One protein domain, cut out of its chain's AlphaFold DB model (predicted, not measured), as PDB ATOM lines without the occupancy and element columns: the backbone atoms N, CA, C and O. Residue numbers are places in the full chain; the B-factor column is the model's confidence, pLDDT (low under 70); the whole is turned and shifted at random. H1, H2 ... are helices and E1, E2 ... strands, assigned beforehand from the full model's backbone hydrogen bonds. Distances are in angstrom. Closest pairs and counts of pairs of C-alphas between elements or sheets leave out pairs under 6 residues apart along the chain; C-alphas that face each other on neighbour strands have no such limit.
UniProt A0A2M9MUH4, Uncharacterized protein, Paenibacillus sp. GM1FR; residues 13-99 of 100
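What this domain is: This is residues 13 to 99 of the 100 residues of an uncharacterized protein of Paenibacillus sp. GM1FR (UniProt A0A2M9MUH4). The long helix H2 has H1, H3 and the small strand hairpin E1-E2 packed on it, while H4 begins packed against H1 and H3. The printed part has 87 residues, with named elements in the order H1 H2 E1 E2 H3 H4. It is mostly helix, with an antiparallel sheet E1 - E2, and compact: radius of gyration of the C-alphas 12.3 A, spans 36 by 29 by 19 A.

How they stand to each other: Start at H1, residues 13 to 20, which touches residues 33 to 40 alone of H2, residues 27 to 45; this helical hairpin has a shallow tilt of 19 degrees, closest C-alphas Leu 17 and Ile 33, 6.3 A. In the hairpin of E1, residues 48 to 52, and E2, residues 56 to 60, find N 50 and O 58, 2.8 A apart. The closest C-alphas of H2 and E2 are Gly 38 and Val 59, 6.6 A. H3, residues 72 to 81, touches residues 30 to 38 alone of H2 at a steep tilt of 55 degrees, closest C-alphas Ser 34 and His 73, 4.8 A. H4, residues 87 to 98, touches H1 with residues 87 to 91 alone, closest C-alphas Val 14 and Gln 88, 5.7 A. In H1, H2, H3 and H4 every O i to N i+4 pair is within hydrogen-bond range.

Where its parts are: Find C-alpha 13 at (129.300, 183.005, 85.388), where H1 begins. H2 runs 26.8 A and H4 16.9 A, to C-alpha 98 at (145.285, 193.658, 89.333).

The domain as a whole: The farthest C-alphas, Asp 24 and Gly 64, are 35.7 A apart. The printed part has no cut; E2 to H3 is a long link, and no printed residue is under 70 in pLDDT.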
ATOM      1  N   ALA A  13     129.367 184.025  86.425       91.62
ATOM      2  CA  ALA A  13     129.300 183.005  85.388       91.62
ATOM      3  C   ALA A  13     130.517 182.064  85.399       91.62
ATOM      4  O   ALA A  13     130.403 180.936  84.917       91.62
ATOM      5  N   VAL A  14     131.647 182.465  85.999       94.88
ATOM      6  CA  VAL A  14     132.816 181.589  86.180       94.88
ATOM      7  C   VAL A  14     132.463 180.364  87.028       94.88
ATOM      8  O   VAL A  14     132.837 179.250  86.663       94.88
ATOM      9  N   GLY A  15     131.654 180.527  88.078       93.06
ATOM     10  CA  GLY A  15     131.192 179.405  88.900       93.06
ATOM     11  C   GLY A  15     130.341 178.395  88.119       93.06
ATOM     12  O   GLY A  15     130.423 177.190  88.358       93.06
ATOM     13  N   ILE A  16     129.566 178.860  87.130       92.88
ATOM     14  CA  ILE A  16     128.810 177.979  86.223       92.88
ATOM     15  C   ILE A  16     129.774 177.195  85.328       92.88
ATOM     16  O   ILE A  16     129.590 175.994  85.132       92.88
ATOM     17  N   LEU A  17     130.809 177.851  84.793       94.62
ATOM     18  CA  LEU A  17     131.830 177.176  83.988       94.62
ATOM     19  C   LEU A  17     132.552 176.095  84.798       94.62
ATOM     20  O   LEU A  17     132.715 174.984  84.298       94.62
ATOM     21  N   ASP A  18     132.900 176.374  86.054       93.69
ATOM     22  CA  ASP A  18     133.501 175.385  86.953       93.69
ATOM     23  C   ASP A  18     132.625 174.148  87.121       93.69
ATOM     24  O   ASP A  18     133.094 173.023  86.942       93.69
ATOM     25  N   GLN A  19     131.329 174.333  87.375       91.94
ATOM     26  CA  GLN A  19     130.393 173.215  87.467       91.94
ATOM     27  C   GLN A  19     130.372 172.383  86.177       91.94
ATOM     28  O   GLN A  19     130.388 171.153  86.242       91.94
ATOM     29  N   LEU A  20     130.411 173.024  85.004       92.94
ATOM     30  CA  LEU A  20     130.458 172.316  83.720       92.94
ATOM     31  C   LEU A  20     131.740 171.483  83.564       92.94
ATOM     32  O   LEU A  20     131.661 170.356  83.082       92.94
ATOM     33  N   THR A  21     132.893 171.956  84.052       92.25
ATOM     34  CA  THR A  21     134.170 171.204  83.999       92.25
ATOM     35  C   THR A  21     134.215 169.928  84.851       92.25
ATOM     36  O   THR A  21     135.153 169.130  84.742       92.25
ATOM     37  N   THR A  22     133.197 169.690  85.683       88.50
ATOM     38  CA  THR A  22     133.056 168.446  86.458       88.50
ATOM     39  C   THR A  22     132.330 167.328  85.704       88.50
ATOM     40  O   THR A  22     132.367 166.182  86.148       88.50
ATOM     41  N   SER A  23     131.699 167.643  84.570       85.56
ATOM     42  CA  SER A  23     130.956 166.685  83.743       85.56
ATOM     43  C   SER A  23     131.864 165.957  82.747       85.56
ATOM     44  O   SER A  23     133.024 166.323  82.565       85.56
ATOM     45  N   ASP A  24     131.328 164.931  82.084       89.94
ATOM     46  CA  ASP A  24     131.970 164.363  80.898       89.94
ATOM     47  C   ASP A  24     131.821 165.355  79.734       89.94
ATOM     48  O   ASP A  24     130.702 165.762  79.404       89.94
ATOM     49  N   LEU A  25     132.945 165.811  79.180       91.50
ATOM     50  CA  LEU A  25     132.993 166.924  78.233       91.50
ATOM     51  C   LEU A  25     133.497 166.463  76.872       91.50
ATOM     52  O   LEU A  25     134.558 165.849  76.754       91.50
ATOM     53  N   SER A  26     132.777 166.842  75.818       94.12
ATOM     54  CA  SER A  26     133.304 166.737  74.463       94.12
ATOM     55  C   SER A  26     134.361 167.816  74.209       94.12
ATOM     56  O   SER A  26     134.398 168.855  74.869       94.12
ATOM     57  N   GLN A  27     135.183 167.630  73.175       92.38
ATOM     58  CA  GLN A  27     136.125 168.665  72.733       92.38
ATOM     59  C   GLN A  27     135.428 169.989  72.380       92.38
ATOM     60  O   GLN A  27     135.974 171.067  72.611       92.38
ATOM     61  N   GLN A  28     134.198 169.922  71.860       93.00
ATOM     62  CA  GLN A  28     133.410 171.114  71.562       93.00
ATOM     63  C   GLN A  28     132.984 171.848  72.840       93.00
ATOM     64  O   GLN A  28     133.013 173.079  72.868       93.00
ATOM     65  N   ASP A  29     132.643 171.114  73.902       93.88
ATOM     66  CA  ASP A  29     132.309 171.715  75.194       93.88
ATOM     67  C   ASP A  29     133.537 172.381  75.818       93.88
ATOM     68  O   ASP A  29     133.446 173.513  76.289       93.88
ATOM     69  N   ILE A  30     134.705 171.731  75.750       94.25
ATOM     70  CA  ILE A  30     135.974 172.300  76.227       94.25
ATOM     71  C   ILE A  30     136.276 173.608  75.494       94.25
ATOM     72  O   ILE A  30     136.589 174.612  76.137       94.25
ATOM     73  N   TYR A  31     136.140 173.629  74.165       93.12
ATOM     74  CA  TYR A  31     136.334 174.842  73.368       93.12
ATOM     75  C   TYR A  31     135.366 175.957  73.783       93.12
ATOM     76  O   TYR A  31     135.789 177.092  74.003       93.12
ATOM     77  N   PHE A  32     134.082 175.634  73.944       94.06
ATOM     78  CA  PHE A  32     133.065 176.609  74.324       94.06
ATOM     79  C   PHE A  32     133.296 177.181  75.730       94.06
ATOM     80  O   PHE A  32     133.260 178.397  75.907       94.06
ATOM     81  N   ILE A  33     133.608 176.330  76.710       95.56
ATOM     82  CA  ILE A  33     133.945 176.752  78.078       95.56
ATOM     83  C   ILE A  33     135.189 177.647  78.063       95.56
ATOM     84  O   ILE A  33     135.197 178.695  78.703       95.56
ATOM     85  N   SER A  34     136.217 177.273  77.294       96.25
ATOM     86  CA  SER A  34     137.456 178.052  77.153       96.25
ATOM     87  C   SER A  34     137.202 179.433  76.558       96.25
ATOM     88  O   SER A  34     137.736 180.425  77.054       96.25
ATOM     89  N   TYR A  35     136.367 179.506  75.520       95.62
ATOM     90  CA  TYR A  35     135.954 180.767  74.918       95.62
ATOM     91  C   TYR A  35     135.196 181.640  75.923       95.62
ATOM     92  O   TYR A  35     135.621 182.761  76.188       95.62
ATOM     93  N   CYS A  36     134.144 181.111  76.561       96.25
ATOM     94  CA  CYS A  36     133.378 181.851  77.565       96.25
ATOM     95  C   CYS A  36     134.257 182.349  78.716       96.25
ATOM     96  O   CYS A  36     134.097 183.482  79.157       96.25
ATOM     97  N   TYR A  37     135.197 181.530  79.189       97.19
ATOM     98  CA  TYR A  37     136.093 181.919  80.269       97.19
ATOM     99  C   TYR A  37     137.013 183.080  79.866       97.19
ATOM    100  O   TYR A  37     137.169 184.037  80.623       97.19
ATOM    101  N   GLY A  38     137.582 183.042  78.658       97.06
ATOM    102  CA  GLY A  38     138.395 184.145  78.146       97.06
ATOM    103  C   GLY A  38     137.597 185.423  77.873       97.06
ATOM    104  O   GLY A  38     138.096 186.512  78.148       97.06
ATOM    105  N   GLU A  39     136.347 185.308  77.412       96.88
ATOM    106  CA  GLU A  39     135.436 186.452  77.274       96.88
ATOM    107  C   GLU A  39     135.136 187.083  78.634       96.88
ATOM    108  O   GLU A  39     135.216 188.297  78.768       96.88
ATOM    109  N   ILE A  40     134.867 186.277  79.666       96.69
ATOM    110  CA  ILE A  40     134.632 186.792  81.023       96.69
ATOM    111  C   ILE A  40     135.873 187.523  81.552       96.69
ATOM    112  O   ILE A  40     135.745 188.625  82.082       96.69
ATOM    113  N   ILE A  41     137.076 186.961  81.372       96.50
ATOM    114  CA  ILE A  41     138.335 187.645  81.718       96.50
ATOM    115  C   ILE A  41     138.430 188.989  80.986       96.50
ATOM    116  O   ILE A  41     138.681 190.010  81.618       96.50
ATOM    117  N   THR A  42     138.191 188.992  79.673       96.62
ATOM    118  CA  THR A  42     138.304 190.188  78.828       96.62
ATOM    119  C   THR A  42     137.286 191.260  79.219       96.62
ATOM    120  O   THR A  42     137.626 192.436  79.306       96.62
ATOM    121  N   ASN A  43     136.048 190.867  79.514       95.50
ATOM    122  CA  ASN A  43     134.981 191.790  79.886       95.50
ATOM    123  C   ASN A  43     135.196 192.403  81.272       95.50
ATOM    124  O   ASN A  43     134.856 193.567  81.468       95.50
ATOM    125  N   GLN A  44     135.761 191.648  82.223       95.06
ATOM    126  CA  GLN A  44     135.944 192.143  83.592       95.06
ATOM    127  C   GLN A  44     137.268 192.843  83.841       95.06
ATOM    128  O   GLN A  44     137.329 193.764  84.653       95.06
ATOM    129  N   PHE A  45     138.328 192.427  83.158       94.81
ATOM    130  CA  PHE A  45     139.672 192.942  83.404       94.81
ATOM    131  C   PHE A  45     140.259 193.670  82.194       94.81
ATOM    132  O   PHE A  45     141.381 194.167  82.261       94.81
ATOM    133  N   GLY A  46     139.538 193.732  81.074       94.75
ATOM    134  CA  GLY A  46     140.111 194.127  79.795       94.75
ATOM    135  C   GLY A  46     141.053 193.059  79.235       94.75
ATOM    136  O   GLY A  46     141.162 191.941  79.743       94.75
ATOM    137  N   GLY A  47     141.765 193.427  78.177       94.94
ATOM    138  CA  GLY A  47     142.675 192.546  77.457       94.94
ATOM    139  C   GLY A  47     142.249 192.339  76.010       94.94
ATOM    140  O   GLY A  47     141.222 192.840  75.555       94.94
ATOM    141  N   GLU A  48     143.082 191.628  75.265       97.00
ATOM    142  CA  GLU A  48     142.895 191.402  73.840       97.00
ATOM    143  C   GLU A  48     143.085 189.930  73.506       97.00
ATOM    144  O   GLU A  48     144.113 189.330  73.827       97.00
ATOM    145  N   TRP A  49     142.128 189.365  72.774       97.12
ATOM    146  CA  TRP A  49     142.313 188.058  72.168       97.12
ATOM    147  C   TRP A  49     143.424 188.096  71.125       97.12
ATOM    148  O   TRP A  49     143.410 188.891  70.180       97.12
ATOM    149  N   LYS A  50     144.371 187.179  71.277       95.94
ATOM    150  CA  LYS A  50     145.417 186.871  70.306       95.94
ATOM    151  C   LYS A  50     145.438 185.369  70.066       95.94
ATOM    152  O   LYS A  50     144.920 184.579  70.856       95.94
ATOM    153  N   ASN A  51     146.070 184.976  68.970       91.19
ATOM    154  CA  ASN A  51     146.354 183.578  68.695       91.19
ATOM    155  C   ASN A  51     147.862 183.353  68.807       91.19
ATOM    156  O   ASN A  51     148.637 183.978  68.083       91.19
ATOM    157  N   ASP A  52     148.268 182.496  69.735       88.62
ATOM    158  CA  ASP A  52     149.629 181.989  69.842       88.62
ATOM    159  C   ASP A  52     149.807 180.848  68.838       88.62
ATOM    160  O   ASP A  52     148.953 179.968  68.746       88.62
ATOM    161  N   ALA A  53     150.884 180.868  68.055       85.12
ATOM    162  CA  ALA A  53     151.086 179.860  67.016       85.12
ATOM    163  C   ALA A  53     151.286 178.449  67.596       85.12
ATOM    164  O   ALA A  53     150.868 177.479  66.967       85.12
ATOM    165  N   ASP A  54     151.871 178.350  68.791       87.25
ATOM    166  CA  ASP A  54     152.235 177.077  69.415       87.25
ATOM    167  C   ASP A  54     151.164 176.608  70.408       87.25
ATOM    168  O   ASP A  54     150.887 175.415  70.523       87.25
ATOM    169  N   ASN A  55     150.533 177.557  71.102       80.81
ATOM    170  CA  ASN A  55     149.624 177.291  72.218       80.81
ATOM    171  C   ASN A  55     148.177 177.734  71.931       80.81
ATOM    172  O   ASN A  55     147.317 177.624  72.790       80.81
ATOM    173  N   GLY A  56     147.862 178.260  70.748       87.06
ATOM    174  CA  GLY A  56     146.495 178.639  70.377       87.06
ATOM    175  C   GLY A  56     145.958 179.907  71.070       87.06
ATOM    176  O   GLY A  56     146.728 180.802  71.434       87.06
ATOM    177  N   PRO A  57     144.625 180.043  71.232       93.06
ATOM    178  CA  PRO A  57     144.002 181.278  71.703       93.06
ATOM    179  C   PRO A  57     144.437 181.689  73.114       93.06
ATOM    180  O   PRO A  57     144.400 180.886  74.056       93.06
ATOM    181  N   ARG A  58     144.775 182.973  73.260       96.69
ATOM    182  CA  ARG A  58     145.174 183.606  74.522       96.69
ATOM    183  C   ARG A  58     144.581 185.002  74.673       96.69
ATOM    184  O   ARG A  58     144.298 185.664  73.679       96.69
ATOM    185  N   VAL A  59     144.436 185.442  75.916       97.62
ATOM    186  CA  VAL A  59     144.082 186.818  76.276       97.62
ATOM    187  C   VAL A  59     145.352 187.508  76.761       97.62
ATOM    188  O   VAL A  59     145.949 187.074  77.749       97.62
ATOM    189  N   ASP A  60     145.765 188.552  76.047       97.38
ATOM    190  CA  ASP A  60     146.934 189.384  76.346       97.38
ATOM    191  C   ASP A  60     146.512 190.719  76.965       97.38
ATOM    192  O   ASP A  60     145.355 191.122  76.869       97.38
ATOM    193  N   ASN A  61     147.474 191.444  77.542       96.25
ATOM    194  CA  ASN A  61     147.286 192.803  78.054       96.25
ATOM    195  C   ASN A  61     146.161 192.923  79.102       96.25
ATOM    196  O   ASN A  61     145.439 193.922  79.151       96.25
ATOM    197  N   ILE A  62     145.991 191.884  79.923       96.88
ATOM    198  CA  ILE A  62     144.948 191.830  80.952       96.88
ATOM    199  C   ILE A  62     145.212 192.951  81.970       96.88
ATOM    200  O   ILE A  62     146.339 193.106  82.446       96.88
ATOM    201  N   GLY A  63     144.197 193.767  82.270       94.75
ATOM    202  CA  GLY A  63     144.328 194.945  83.133       94.75
ATOM    203  C   GLY A  63     145.227 196.051  82.573       94.75
ATOM    204  O   GLY A  63     145.688 196.901  83.327       94.75
ATOM    205  N   GLY A  64     145.534 196.033  81.270       94.06
ATOM    206  CA  GLY A  64     146.473 196.973  80.651       94.06
ATOM    207  C   GLY A  64     147.950 196.660  80.918       94.06
ATOM    208  O   GLY A  64     148.802 197.509  80.656       94.06
ATOM    209  N   ASN A  65     148.268 195.465  81.433       93.81
ATOM    210  CA  ASN A  65     149.639 195.008  81.643       93.81
ATOM    211  C   ASN A  65     150.115 194.116  80.474       93.81
ATOM    212  O   ASN A  65     149.696 192.958  80.392       93.81
ATOM    213  N   PRO A  66     151.061 194.566  79.621       91.69
ATOM    214  CA  PRO A  66     151.516 193.804  78.452       91.69
ATOM    215  C   PRO A  66     152.184 192.462  78.777       91.69
ATOM    216  O   PRO A  66     152.241 191.574  77.926       91.69
ATOM    217  N   ALA A  67     152.712 192.300  79.994       92.50
ATOM    218  CA  ALA A  67     153.304 191.043  80.443       92.50
ATOM    219  C   ALA A  67     152.248 190.048  80.954       92.50
ATOM    220  O   ALA A  67     152.537 188.855  81.091       92.50
ATOM    221  N   PHE A  68     151.031 190.520  81.237       94.94
ATOM    222  CA  PHE A  68     149.984 189.708  81.824       94.94
ATOM    223  C   PHE A  68     149.109 189.069  80.744       94.94
ATOM    224  O   PHE A  68     148.343 189.726  80.040       94.94
ATOM    225  N   LYS A  69     149.240 187.746  80.633       95.38
ATOM    226  CA  LYS A  69     148.524 186.908  79.672       95.38
ATOM    227  C   LYS A  69     148.010 185.619  80.295       95.38
ATOM    228  O   LYS A  69     148.568 185.109  81.280       95.38
ATOM    229  N   ARG A  70     146.952 185.077  79.697       95.94
ATOM    230  CA  ARG A  70     146.360 183.780  80.047       95.94
ATOM    231  C   ARG A  70     145.942 183.029  78.792       95.94
ATOM    232  O   ARG A  70     145.470 183.634  77.839       95.94
ATOM    233  N   TRP A  71     146.062 181.705  78.833       97.12
ATOM    234  CA  TRP A  71     145.528 180.795  77.821       97.12
ATOM    235  C   TRP A  71     144.293 180.103  78.399       97.12
ATOM    236  O   TRP A  71     144.442 179.133  79.146       97.12
ATOM    237  N   PRO A  72     143.070 180.585  78.107       96.75
ATOM    238  CA  PRO A  72     141.852 180.046  78.711       96.75
ATOM    239  C   PRO A  72     141.709 178.536  78.516       96.75
ATOM    240  O   PRO A  72     141.357 177.826  79.454       96.75
ATOM    241  N   HIS A  73     142.074 178.031  77.335       95.31
ATOM    242  CA  HIS A  73     142.004 176.604  77.038       95.31
ATOM    243  C   HIS A  73     142.960 175.762  77.902       95.31
ATOM    244  O   HIS A  73     142.588 174.669  78.331       95.31
ATOM    245  N   GLU A  74     144.165 176.251  78.219       95.44
ATOM    246  CA  GLU A  74     145.084 175.544  79.120       95.44
ATOM    247  C   GLU A  74     144.530 175.495  80.541       95.44
ATOM    248  O   GLU A  74     144.626 174.471  81.214       95.44
ATOM    249  N   LEU A  75     143.947 176.603  81.011       96.50
ATOM    250  CA  LEU A  75     143.376 176.688  82.354       96.50
ATOM    251  C   LEU A  75     142.186 175.740  82.508       96.50
ATOM    252  O   LEU A  75     142.130 174.992  83.481       96.50
ATOM    253  N   VAL A  76     141.294 175.700  81.515       96.06
ATOM    254  CA  VAL A  76     140.173 174.753  81.473       96.06
ATOM    255  C   VAL A  76     140.677 173.310  81.473       96.06
ATOM    256  O   VAL A  76     140.237 172.515  82.301       96.06
ATOM    257  N   ASN A  77     141.656 172.969  80.630       95.06
ATOM    258  CA  ASN A  77     142.233 171.620  80.615       95.06
ATOM    259  C   ASN A  77     142.896 171.245  81.952       95.06
ATOM    260  O   ASN A  77     142.764 170.103  82.402       95.06
ATOM    261  N   LYS A  78     143.563 172.193  82.623       95.75
ATOM    262  CA  LYS A  78     144.133 171.981  83.963       95.75
ATOM    263  C   LYS A  78     143.051 171.649  84.989       95.75
ATOM    264  O   LYS A  78     143.241 170.707  85.750       95.75
ATOM    265  N   VAL A  79     141.930 172.371  84.993       96.06
ATOM    266  CA  VAL A  79     140.797 172.121  85.908       96.06
ATOM    267  C   VAL A  79     140.123 170.779  85.619       96.06
ATOM    268  O   VAL A  79     139.859 169.998  86.533       96.06
ATOM    269  N   ILE A  80     139.904 170.451  84.343       94.88
ATOM    270  CA  ILE A  80     139.313 169.164  83.948       94.88
ATOM    271  C   ILE A  80     140.184 167.999  84.438       94.88
ATOM    272  O   ILE A  80     139.651 167.032  84.989       94.88
ATOM    273  N   THR A  81     141.506 168.124  84.276       94.31
ATOM    274  CA  THR A  81     142.496 167.079  84.588       94.31
ATOM    275  C   THR A  81     142.833 166.991  86.080       94.31
ATOM    276  O   THR A  81     143.101 165.904  86.587       94.31
ATOM    277  N   ASN A  82     142.818 168.112  86.804       93.81
ATOM    278  CA  ASN A  82     143.146 168.180  88.225       93.81
ATOM    279  C   ASN A  82     141.991 168.802  89.018       93.81
ATOM    280  O   ASN A  82     141.812 170.018  89.040       93.81
ATOM    281  N   LYS A  83     141.264 167.948  89.746       82.75
ATOM    282  CA  LYS A  83     140.060 168.315  90.507       82.75
ATOM    283  C   LYS A  83     140.312 169.202  91.734       82.75
ATOM    284  O   LYS A  83     139.351 169.650  92.344       82.75
ATOM    285  N   ASN A  84     141.571 169.471  92.087       91.31
ATOM    286  CA  ASN A  84     141.919 170.435  93.137       91.31
ATOM    287  C   ASN A  84     142.024 171.878  92.611       91.31
ATOM    288  O   ASN A  84     142.293 172.791  93.388       91.31
ATOM    289  N   LEU A  85     141.872 172.082  91.301       95.00
ATOM    290  CA  LEU A  85     141.895 173.393  90.661       95.00
ATOM    291  C   LEU A  85     140.476 173.822  90.291       95.00
ATOM    292  O   LEU A  85     139.613 172.981  90.049       95.00
ATOM    293  N   SER A  86     140.261 175.132  90.196       96.44
ATOM    294  CA  SER A  86     139.015 175.715  89.703       96.44
ATOM    295  C   SER A  86     139.294 176.954  88.849       96.44
ATOM    296  O   SER A  86     140.284 177.665  89.047       96.44
ATOM    297  N   LEU A  87     138.428 177.204  87.872       97.06
ATOM    298  CA  LEU A  87     138.409 178.416  87.061       97.06
ATOM    299  C   LEU A  87     138.142 179.637  87.937       97.06
ATOM    300  O   LEU A  87     138.797 180.656  87.751       97.06
ATOM    301  N   GLN A  88     137.270 179.515  88.940       96.56
ATOM    302  CA  GLN A  88     137.017 180.561  89.924       96.56
ATOM    303  C   GLN A  88     138.309 180.990  90.617       96.56
ATOM    304  O   GLN A  88     138.589 182.183  90.705       96.56
ATOM    305  N   ARG A  89     139.151 180.033  91.030       95.69
ATOM    306  CA  ARG A  89     140.423 180.358  91.678       95.69
ATOM    307  C   ARG A  89     141.367 181.098  90.734       95.69
ATOM    308  O   ARG A  89     141.963 182.093  91.129       95.69
ATOM    309  N   TYR A  90     141.483 180.647  89.486       97.06
ATOM    310  CA  TYR A  90     142.303 181.344  88.493       97.06
ATOM    311  C   TYR A  90     141.792 182.753  88.187       97.06
ATOM    312  O   TYR A  90     142.600 183.647  87.942       97.06
ATOM    313  N   PHE A  91     140.475 182.947  88.181       96.44
ATOM    314  CA  PHE A  91     139.850 184.246  87.974       96.44
ATOM    315  C   PHE A  91     140.135 185.192  89.148       96.44
ATOM    316  O   PHE A  91     140.545 186.331  88.939       96.44
ATOM    317  N   GLU A  92     140.007 184.700  90.382       95.19
ATOM    318  CA  GLU A  92     140.351 185.439  91.604       95.19
ATOM    319  C   GLU A  92     141.839 185.787  91.676       95.19
ATOM    320  O   GLU A  92     142.181 186.901  92.061       95.19
ATOM    321  N   ASP A  93     142.727 184.885  91.252       95.31
ATOM    322  CA  ASP A  93     144.164 185.167  91.186       95.31
ATOM    323  C   ASP A  93     144.468 186.300  90.183       95.31
ATOM    324  O   ASP A  93     145.392 187.081  90.404       95.31
ATOM    325  N   ILE A  94     143.699 186.430  89.090       94.69
ATOM    326  CA  ILE A  94     143.821 187.580  88.174       94.69
ATOM    327  C   ILE A  94     143.362 188.861  88.868       94.69
ATOM    328  O   ILE A  94     144.100 189.843  88.857       94.69
ATOM    329  N   ALA A  95     142.181 188.839  89.492       93.44
ATOM    330  CA  ALA A  95     141.650 189.990  90.217       93.44
ATOM    331  C   ALA A  95     142.612 190.466  91.317       93.44
ATOM    332  O   ALA A  95     142.830 191.664  91.458       93.44
ATOM    333  N   PHE A  96     143.226 189.531  92.046       94.12
ATOM    334  CA  PHE A  96     144.220 189.820  93.075       94.12
ATOM    335  C   PHE A  96     145.459 190.514  92.498       94.12
ATOM    336  O   PHE A  96     145.869 191.542  93.013       94.12
ATOM    337  N   VAL A  97     146.014 190.007  91.391       92.12
ATOM    338  CA  VAL A  97     147.195 190.608  90.740       92.12
ATOM    339  C   VAL A  97     146.920 192.019  90.203       92.12
ATOM    340  O   VAL A  97     147.850 192.811  90.098       92.12
ATOM    341  N   LEU A  98     145.676 192.333  89.833       88.75
ATOM    342  CA  LEU A  98     145.285 193.658  89.333       88.75
ATOM    343  C   LEU A  98     144.822 194.628  90.430       88.75
ATOM    344  O   LEU A  98     144.649 195.811  90.148       88.75
ATOM    345  N   GLY A  99     144.547 194.119  91.633       75.81
ATOM    346  CA  GLY A  99     143.999 194.871  92.762       75.81
ATOM    347  C   GLY A  99     145.039 195.549  93.660       75.81
ATOM    348  O   GLY A  99     144.627 196.148  94.653       75.81
TER     349      GLY A  99